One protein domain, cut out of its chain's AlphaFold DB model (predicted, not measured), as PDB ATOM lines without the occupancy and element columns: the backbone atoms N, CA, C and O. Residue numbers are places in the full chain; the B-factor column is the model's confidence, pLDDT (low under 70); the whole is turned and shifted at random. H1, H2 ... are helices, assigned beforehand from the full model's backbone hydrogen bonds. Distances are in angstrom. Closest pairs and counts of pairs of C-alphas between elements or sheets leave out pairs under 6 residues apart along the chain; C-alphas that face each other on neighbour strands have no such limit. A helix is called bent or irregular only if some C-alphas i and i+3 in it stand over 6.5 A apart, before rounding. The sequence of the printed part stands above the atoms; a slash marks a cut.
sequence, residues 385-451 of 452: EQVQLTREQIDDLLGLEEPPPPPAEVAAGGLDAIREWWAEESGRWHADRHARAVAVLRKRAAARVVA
ATOM      1  N   GLU A 385     322.527 228.393 249.192       71.75
ATOM      2  CA  GLU A 385     321.550 228.656 248.123       71.75
ATOM      3  C   GLU A 385     322.165 228.659 246.707       71.75
ATOM      4  O   GLU A 385     321.442 228.578 245.715       71.75
ATOM      5  N   GLN A 386     323.496 228.757 246.595       74.38
ATOM      6  CA  GLN A 386     324.231 228.780 245.326       74.38
ATOM      7  C   GLN A 386     324.897 227.432 244.993       74.38
ATOM      8  O   GLN A 386     325.390 227.253 243.878       74.38
ATOM      9  N   VAL A 387     324.902 226.467 245.922       81.81
ATOM     10  CA  VAL A 387     325.513 225.145 245.723       81.81
ATOM     11  C   VAL A 387     324.527 224.226 245.007       81.81
ATOM     12  O   VAL A 387     323.811 223.468 245.645       81.81
ATOM     13  N   GLN A 388     324.468 224.290 243.677       82.50
ATOM     14  CA  GLN A 388     323.593 223.408 242.897       82.50
ATOM     15  C   GLN A 388     324.168 221.987 242.809       82.50
ATOM     16  O   GLN A 388     325.280 221.798 242.312       82.50
ATOM     17  N   LEU A 389     323.386 220.994 243.248       82.19
ATOM     18  CA  LEU A 389     323.723 219.572 243.147       82.19
ATOM     19  C   LEU A 389     322.770 218.818 242.212       82.19
ATOM     20  O   LEU A 389     321.557 219.035 242.226       82.19
ATOM     21  N   THR A 390     323.307 217.888 241.421       84.31
ATOM     22  CA  THR A 390     322.501 216.934 240.649       84.31
ATOM     23  C   THR A 390     321.898 215.873 241.570       84.31
ATOM     24  O   THR A 390     322.408 215.595 242.656       84.31
ATOM     25  N   ARG A 391     320.823 215.221 241.114       77.31
ATOM     26  CA  ARG A 391     320.206 214.101 241.840       77.31
ATOM     27  C   ARG A 391     321.219 212.990 242.149       77.31
ATOM     28  O   ARG A 391     321.278 212.530 243.278       77.31
ATOM     29  N   GLU A 392     322.060 212.653 241.176       76.38
ATOM     30  CA  GLU A 392     323.123 211.647 241.300       76.38
ATOM     31  C   GLU A 392     324.152 212.032 242.378       76.38
ATOM     32  O   GLU A 392     324.503 211.206 243.211       76.38
ATOM     33  N   GLN A 393     324.569 213.305 242.441       82.75
ATOM     34  CA  GLN A 393     325.469 213.804 243.491       82.75
ATOM     35  C   GLN A 393     324.824 213.751 244.890       82.75
ATOM     36  O   GLN A 393     325.518 213.508 245.876       82.75
ATOM     37  N   ILE A 394     323.509 213.977 244.996       83.56
ATOM     38  CA  ILE A 394     322.749 213.864 246.255       83.56
ATOM     39  C   ILE A 394     322.634 212.392 246.685       83.56
ATOM     40  O   ILE A 394     322.862 212.077 247.856       83.56
ATOM     41  N   ASP A 395     322.337 211.493 245.742       84.12
ATOM     42  CA  ASP A 395     322.297 210.043 245.958       84.12
ATOM     43  C   ASP A 395     323.694 209.501 246.376       84.12
ATOM     44  O   ASP A 395     323.781 208.715 247.319       84.12
ATOM     45  N   ASP A 396     324.796 209.998 245.794       80.44
ATOM     46  CA  ASP A 396     326.194 209.704 246.195       80.44
ATOM     47  C   ASP A 396     326.571 210.233 247.602       80.44
ATOM     48  O   ASP A 396     327.513 209.748 248.246       80.44
ATOM     49  N   LEU A 397     325.890 211.279 248.084       83.38
ATOM     50  CA  LEU A 397     326.190 211.939 249.361       83.38
ATOM     51  C   LEU A 397     325.427 211.347 250.546       83.38
ATOM     52  O   LEU A 397     325.992 211.281 251.643       83.38
ATOM     53  N   LEU A 398     324.173 210.949 250.328       84.50
ATOM     54  CA  LEU A 398     323.242 210.496 251.368       84.50
ATOM     55  C   LEU A 398     322.832 209.021 251.225       84.50
ATOM     56  O   LEU A 398     322.283 208.451 252.165       84.50
ATOM     57  N   GLY A 399     323.123 208.390 250.085       76.94
ATOM     58  CA  GLY A 399     322.545 207.108 249.693       76.94
ATOM     59  C   GLY A 399     321.178 207.277 249.023       76.94
ATOM     60  O   GLY A 399     320.620 208.374 248.966       76.94
ATOM     61  N   LEU A 400     320.636 206.166 248.517       83.75
ATOM     62  CA  LEU A 400     319.299 206.103 247.921       83.75
ATOM     63  C   LEU A 400     318.225 206.145 249.019       83.75
ATOM     64  O   LEU A 400     317.959 205.141 249.676       83.75
ATOM     65  N   GLU A 401     317.603 207.307 249.197       83.81
ATOM     66  CA  GLU A 401     316.440 207.501 250.067       83.81
ATOM     67  C   GLU A 401     315.163 207.570 249.215       83.81
ATOM     68  O   GLU A 401     315.127 208.259 248.188       83.81
ATOM     69  N   GLU A 402     314.111 206.885 249.657       80.38
ATOM     70  CA  GLU A 402     312.766 206.999 249.088       80.38
ATOM     71  C   GLU A 402     311.973 208.132 249.775       80.38
ATOM     72  O   GLU A 402     312.214 208.434 250.948       80.38
ATOM     73  N   PRO A 403     311.045 208.792 249.060       81.00
ATOM     74  CA  PRO A 403     310.172 209.814 249.638       81.00
ATOM     75  C   PRO A 403     309.189 209.200 250.651       81.00
ATOM     76  O   PRO A 403     308.764 208.054 250.474       81.00
ATOM     77  N   PRO A 404     308.782 209.942 251.697       81.56
ATOM     78  CA  PRO A 404     307.855 209.430 252.700       81.56
ATOM     79  C   PRO A 404     306.475 209.104 252.090       81.56
ATOM     80  O   PRO A 404     306.009 209.814 251.194       81.56
ATOM     81  N   PRO A 405     305.784 208.055 252.575       83.00
ATOM     82  CA  PRO A 405     304.412 207.770 252.168       83.00
ATOM     83  C   PRO A 405     303.439 208.842 252.700       83.00
ATOM     84  O   PRO A 405     303.688 209.418 253.762       83.00
ATOM     85  N   PRO A 406     302.309 209.095 252.010       86.81
ATOM     86  CA  PRO A 406     301.294 210.036 252.480       86.81
ATOM     87  C   PRO A 406     300.699 209.602 253.833       86.81
ATOM     88  O   PRO A 406     300.479 208.403 254.042       86.81
ATOM     89  N   PRO A 407     300.370 210.550 254.736       87.94
ATOM     90  CA  PRO A 407     299.644 210.260 255.970       87.94
ATOM     91  C   PRO A 407     298.335 209.506 255.711       87.94
ATOM     92  O   PRO A 407     297.678 209.717 254.691       87.94
ATOM     93  N   ALA A 408     297.909 208.668 256.661       84.50
ATOM     94  CA  ALA A 408     296.702 207.845 256.517       84.50
ATOM     95  C   ALA A 408     295.431 208.672 256.222       84.50
ATOM     96  O   ALA A 408     294.567 208.229 255.469       84.50
ATOM     97  N   GLU A 409     295.348 209.889 256.761       85.19
ATOM     98  CA  GLU A 409     294.266 210.854 256.524       85.19
ATOM     99  C   GLU A 409     294.231 211.341 255.065       85.19
ATOM    100  O   GLU A 409     293.172 211.366 254.440       85.19
ATOM    101  N   VAL A 410     295.400 211.641 254.486       83.88
ATOM    102  CA  VAL A 410     295.555 212.012 253.068       83.88
ATOM    103  C   VAL A 410     295.250 210.815 252.167       83.88
ATOM    104  O   VAL A 410     294.534 210.945 251.176       83.88
ATOM    105  N   ALA A 411     295.742 209.626 252.531       84.06
ATOM    106  CA  ALA A 411     295.490 208.395 251.789       84.06
ATOM    107  C   ALA A 411     293.994 208.022 251.756       84.06
ATOM    108  O   ALA A 411     293.500 207.544 250.733       84.06
ATOM    109  N   ALA A 412     293.254 208.296 252.838       83.62
ATOM    110  CA  ALA A 412     291.803 208.123 252.904       83.62
ATOM    111  C   ALA A 412     291.025 209.110 252.008       83.62
ATOM    112  O   ALA A 412     289.913 208.794 251.585       83.62
ATOM    113  N   GLY A 413     291.612 210.264 251.665       83.38
ATOM    114  CA  GLY A 413     291.059 211.227 250.703       83.38
ATOM    115  C   GLY A 413     291.117 210.776 249.234       83.38
ATOM    116  O   GLY A 413     290.525 211.420 248.368       83.38
ATOM    117  N   GLY A 414     291.793 209.662 248.935       87.25
ATOM    118  CA  GLY A 414     291.893 209.103 247.587       87.25
ATOM    119  C   GLY A 414     292.969 209.753 246.709       87.25
ATOM    120  O   GLY A 414     293.786 210.556 247.155       87.25
ATOM    121  N   LEU A 415     293.001 209.360 245.430       81.56
ATOM    122  CA  LEU A 415     294.127 209.644 244.527       81.56
ATOM    123  C   LEU A 415     294.404 211.137 244.307       81.56
ATOM    124  O   LEU A 415     295.564 211.502 244.135       81.56
ATOM    125  N   ASP A 416     293.380 211.988 244.311       85.94
ATOM    126  CA  ASP A 416     293.560 213.421 244.059       85.94
ATOM    127  C   ASP A 416     294.054 214.169 245.307       85.94
ATOM    128  O   ASP A 416     294.987 214.959 245.193       85.94
ATOM    129  N   ALA A 417     293.590 213.804 246.510       84.50
ATOM    130  CA  ALA A 417     294.176 214.291 247.765       84.50
ATOM    131  C   ALA A 417     295.652 213.863 247.916       84.50
ATOM    132  O   ALA A 417     296.500 214.657 248.322       84.50
ATOM    133  N   ILE A 418     295.984 212.624 247.522       84.19
ATOM    134  CA  ILE A 418     297.375 212.142 247.478       84.19
ATOM    135  C   ILE A 418     298.214 212.970 246.491       84.19
ATOM    136  O   ILE A 418     299.361 213.279 246.804       84.19
ATOM    137  N   ARG A 419     297.669 213.343 245.322       84.50
ATOM    138  CA  ARG A 419     298.357 214.174 244.313       84.50
ATOM    139  C   ARG A 419     298.610 215.598 244.795       84.50
ATOM    140  O   ARG A 419     299.712 216.096 244.588       84.50
ATOM    141  N   GLU A 420     297.624 216.237 245.420       85.38
ATOM    142  CA  GLU A 420     297.763 217.592 245.970       85.38
ATOM    143  C   GLU A 420     298.812 217.623 247.089       85.38
ATOM    144  O   GLU A 420     299.727 218.444 247.050       85.38
ATOM    145  N   TRP A 421     298.777 216.651 248.009       86.12
ATOM    146  CA  TRP A 421     299.819 216.490 249.029       86.12
ATOM    147  C   TRP A 421     301.209 216.256 248.415       86.12
ATOM    148  O   TRP A 421     302.177 216.904 248.812       86.12
ATOM    149  N   TRP A 422     301.319 215.392 247.396       84.81
ATOM    150  CA  TRP A 422     302.590 215.147 246.703       84.81
ATOM    151  C   TRP A 422     303.132 216.385 245.974       84.81
ATOM    152  O   TRP A 422     304.350 216.532 245.854       84.81
ATOM    153  N   ALA A 423     302.263 217.279 245.491       82.06
ATOM    154  CA  ALA A 423     302.670 218.503 244.806       82.06
ATOM    155  C   ALA A 423     303.373 219.498 245.748       82.06
ATOM    156  O   ALA A 423     304.325 220.153 245.326       82.06
ATOM    157  N   GLU A 424     302.962 219.578 247.019       78.62
ATOM    158  CA  GLU A 424     303.674 220.374 248.028       78.62
ATOM    159  C   GLU A 424     304.875 219.629 248.628       78.62
ATOM    160  O   GLU A 424     305.981 220.173 248.710       78.62
ATOM    161  N   GLU A 425     304.675 218.380 249.057       83.88
ATOM    162  CA  GLU A 425     305.643 217.691 249.912       83.88
ATOM    163  C   GLU A 425     306.877 217.201 249.143       83.88
ATOM    164  O   GLU A 425     307.978 217.174 249.692       83.88
ATOM    165  N   SER A 426     306.750 216.907 247.842       77.81
ATOM    166  CA  SER A 426     307.910 216.556 247.006       77.81
ATOM    167  C   SER A 426     308.926 217.693 246.895       77.81
ATOM    168  O   SER A 426     310.131 217.445 246.943       77.81
ATOM    169  N   GLY A 427     308.459 218.945 246.809       81.62
ATOM    170  CA  GLY A 427     309.320 220.125 246.813       81.62
ATOM    171  C   GLY A 427     310.070 220.282 248.138       81.62
ATOM    172  O   GLY A 427     311.280 220.512 248.132       81.62
ATOM    173  N   ARG A 428     309.376 220.081 249.269       84.69
ATOM    174  CA  ARG A 428     309.977 220.113 250.615       84.69
ATOM    175  C   ARG A 428     311.018 219.007 250.797       84.69
ATOM    176  O   ARG A 428     312.144 219.298 251.195       84.69
ATOM    177  N   TRP A 429     310.682 217.768 250.437       84.62
ATOM    178  CA  TRP A 429     311.579 216.614 250.549       84.62
ATOM    179  C   TRP A 429     312.836 216.760 249.680       84.62
ATOM    180  O   TRP A 429     313.946 216.507 250.147       84.62
ATOM    181  N   HIS A 430     312.694 217.230 248.436       83.56
ATOM    182  CA  HIS A 430     313.849 217.507 247.580       83.56
ATOM    183  C   HIS A 430     314.727 218.649 248.121       83.56
ATOM    184  O   HIS A 430     315.952 218.554 248.023       83.56
ATOM    185  N   ALA A 431     314.139 219.691 248.719       85.19
ATOM    186  CA  ALA A 431     314.882 220.803 249.311       85.19
ATOM    187  C   ALA A 431     315.653 220.402 250.585       85.19
ATOM    188  O   ALA A 431     316.842 220.707 250.689       85.19
ATOM    189  N   ASP A 432     315.025 219.673 251.517       88.00
ATOM    190  CA  ASP A 432     315.697 219.128 252.710       88.00
ATOM    191  C   ASP A 432     316.860 218.209 252.318       88.00
ATOM    192  O   ASP A 432     317.998 218.390 252.761       88.00
ATOM    193  N   ARG A 433     316.605 217.262 251.411       89.50
ATOM    194  CA  ARG A 433     317.612 216.293 250.975       89.50
ATOM    195  C   ARG A 433     318.780 216.962 250.239       89.50
ATOM    196  O   ARG A 433     319.928 216.562 250.426       89.50
ATOM    197  N   HIS A 434     318.523 218.027 249.478       90.12
ATOM    198  CA  HIS A 434     319.572 218.879 248.915       90.12
ATOM    199  C   HIS A 434     320.379 219.597 250.013       90.12
ATOM    200  O   HIS A 434     321.607 219.507 250.027       90.12
ATOM    201  N   ALA A 435     319.724 220.257 250.973       88.12
ATOM    202  CA  ALA A 435     320.398 220.963 252.067       88.12
ATOM    203  C   ALA A 435     321.266 220.024 252.931       88.12
ATOM    204  O   ALA A 435     322.415 220.343 253.250       88.12
ATOM    205  N   ARG A 436     320.768 218.818 253.234       90.50
ATOM    206  CA  ARG A 436     321.522 217.750 253.912       90.50
ATOM    207  C   ARG A 436     322.760 217.328 253.113       90.50
ATOM    208  O   ARG A 436     323.832 217.165 253.697       90.50
ATOM    209  N   ALA A 437     322.650 217.201 251.790       86.75
ATOM    210  CA  ALA A 437     323.779 216.883 250.919       86.75
ATOM    211  C   ALA A 437     324.843 218.006 250.915       86.75
ATOM    212  O   ALA A 437     326.034 217.725 251.082       86.75
ATOM    213  N   VAL A 438     324.433 219.279 250.844       87.62
ATOM    214  CA  VAL A 438     325.338 220.442 250.954       87.62
ATOM    215  C   VAL A 438     326.040 220.491 252.322       87.62
ATOM    216  O   VAL A 438     327.252 220.713 252.389       87.62
ATOM    217  N   ALA A 439     325.339 220.182 253.418       86.31
ATOM    218  CA  ALA A 439     325.947 220.090 254.747       86.31
ATOM    219  C   ALA A 439     327.020 218.980 254.838       86.31
ATOM    220  O   ALA A 439     328.083 219.183 255.437       86.31
ATOM    221  N   VAL A 440     326.796 217.825 254.194       84.44
ATOM    222  CA  VAL A 440     327.808 216.758 254.078       84.44
ATOM    223  C   VAL A 440     329.012 217.221 253.249       84.44
ATOM    224  O   VAL A 440     330.148 216.931 253.634       84.44
ATOM    225  N   LEU A 441     328.809 217.987 252.169       83.75
ATOM    226  CA  LEU A 441     329.905 218.583 251.392       83.75
ATOM    227  C   LEU A 441     330.742 219.556 252.220       83.75
ATOM    228  O   LEU A 441     331.959 219.379 252.281       83.75
ATOM    229  N   ARG A 442     330.120 220.515 252.924       80.62
ATOM    230  CA  ARG A 442     330.841 221.432 253.828       80.62
ATOM    231  C   ARG A 442     331.673 220.671 254.860       80.62
ATOM    232  O   ARG A 442     332.841 220.998 255.069       80.62
ATOM    233  N   LYS A 443     331.113 219.616 255.465       79.25
ATOM    234  CA  LYS A 443     331.821 218.785 256.455       79.25
ATOM    235  C   LYS A 443     333.009 218.027 255.843       79.25
ATOM    236  O   LYS A 443     334.058 217.939 256.480       79.25
ATOM    237  N   ARG A 444     332.889 217.533 254.601       78.56
ATOM    238  CA  ARG A 444     334.002 216.924 253.840       78.56
ATOM    239  C   ARG A 444     335.071 217.959 253.448       78.56
ATOM    240  O   ARG A 444     336.257 217.650 253.539       78.56
ATOM    241  N   ALA A 445     334.680 219.172 253.055       73.38
ATOM    242  CA  ALA A 445     335.597 220.254 252.686       73.38
ATOM    243  C   ALA A 445     336.408 220.759 253.893       73.38
ATOM    244  O   ALA A 445     337.636 220.794 253.835       73.38
ATOM    245  N   ALA A 446     335.750 221.041 255.021       70.62
ATOM    246  CA  ALA A 446     336.418 221.439 256.262       70.62
ATOM    247  C   ALA A 446     337.421 220.373 256.749       70.62
ATOM    248  O   ALA A 446     338.539 220.704 257.140       70.62
ATOM    249  N   ALA A 447     337.065 219.087 256.649       62.81
ATOM    250  CA  ALA A 447     337.962 217.985 256.997       62.81
ATOM    251  C   ALA A 447     339.200 217.875 256.080       62.81
ATOM    252  O   ALA A 447     340.233 217.389 256.533       62.81
ATOM    253  N   ARG A 448     339.128 218.337 254.820       61.97
ATOM    254  CA  ARG A 448     340.301 218.427 253.928       61.97
ATOM    255  C   ARG A 448     341.241 219.562 254.342       61.97
ATOM    256  O   ARG A 448     342.438 219.327 254.424       61.97
ATOM    257  N   VAL A 449     340.709 220.746 254.660       59.84
ATOM    258  CA  VAL A 449     341.507 221.930 255.059       59.84
ATOM    259  C   VAL A 449     342.267 221.711 256.377       59.84
ATOM    260  O   VAL A 449     343.338 222.270 256.570       59.84
ATOM    261  N   VAL A 450     341.753 220.867 257.277       54.97
ATOM    262  CA  VAL A 450     342.436 220.491 258.535       54.97
ATOM    263  C   VAL A 450     343.520 219.411 258.325       54.97
ATOM    264  O   VAL A 450     344.303 219.139 259.233       54.97
ATOM    265  N   ALA A 451     343.590 218.794 257.141       41.88
ATOM    266  CA  ALA A 451     344.529 217.717 256.810       41.88
ATOM    267  C   ALA A 451     345.716 218.162 255.924       41.88
ATOM    268  O   ALA A 451     346.500 217.308 255.500       41.88
TER     269      ALA A 451
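This is residues 385 to 451 of the 452 residues of an uncharacterized protein of Pseudonocardia thermophila (UniProt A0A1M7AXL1). One long helix, H3, makes the length of the model, and the stretch before it folds back alongside: H1 packs steeply across H3 at residues 433 to 441, a strung-out link, residues 399 to 407, runs beside H3 towards its first residues, and the short H2 packs there on residues 417 to 421. The last residues of H3 and the two after it, 442 to 451, stick out free at the other end. The printed part has 67 residues with three named helices, in the order H1, H2, H3, and no named strand; the class is all helix. The whole is only just loose, close to extended, with a radius of gyration of the C-alphas of 16.0 A, and it spans 54 by 21 by 17 A, a rod in outline.

The printed part begins at Glu 385, with its C-alpha at (321.550, 228.656, 248.123), and residues 385 to 390 come before the first named helix. H1, residues 391 to 398, measures 10.6 A from first to last C-alpha and begins with C-alpha 391 at (320.206, 214.101, 241.840). H2 is residues 408 to 412, 6.1 A long. H3, residues 414 to 449, is the longest helix, with 36 residues and 51.8 A from C-alpha 414 at (291.893, 209.103, 247.587) to C-alpha 449 at (341.507, 221.930, 255.059). H3 has a kink of 36 degrees near residue 421. It is neither bent nor irregular, but only just: C-alphas 423 and 426 are 6.0 A apart.

H1 touches H3, which meets it with residues 433 to 441 alone; their closest C-alphas, those of Ile 394 and Ala 437, are 5.7 A apart. The lines of H1 and H3 stand at a steep tilt of 64 degrees, and the two run the same way. H1 and H2 are apart. H2 touches H3, which meets it with residues 417 to 421 alone; their closest C-alphas, those of Val 410 and Ile 418, are 5.9 A apart. Every O i to N i+4 pair is within hydrogen-bond range in H1 and H2, and 31 of 32 are in H3.

The two C-alphas farthest apart, those of Gly 413 and Ala 451, are 54.2 A apart. Residues 442 to 451, of which 442 to 449 belong to H3, stand free; without them the body has 57 residues and spans 39 by 21 by 15 A. The printed part has no cut. The link from H1 to H2 is short, with 9 residues, and that from H2 to H3 is tight, with 1 residue. The mean pLDDT of the printed part is 81.0, and residues 447 to 451 are under 70.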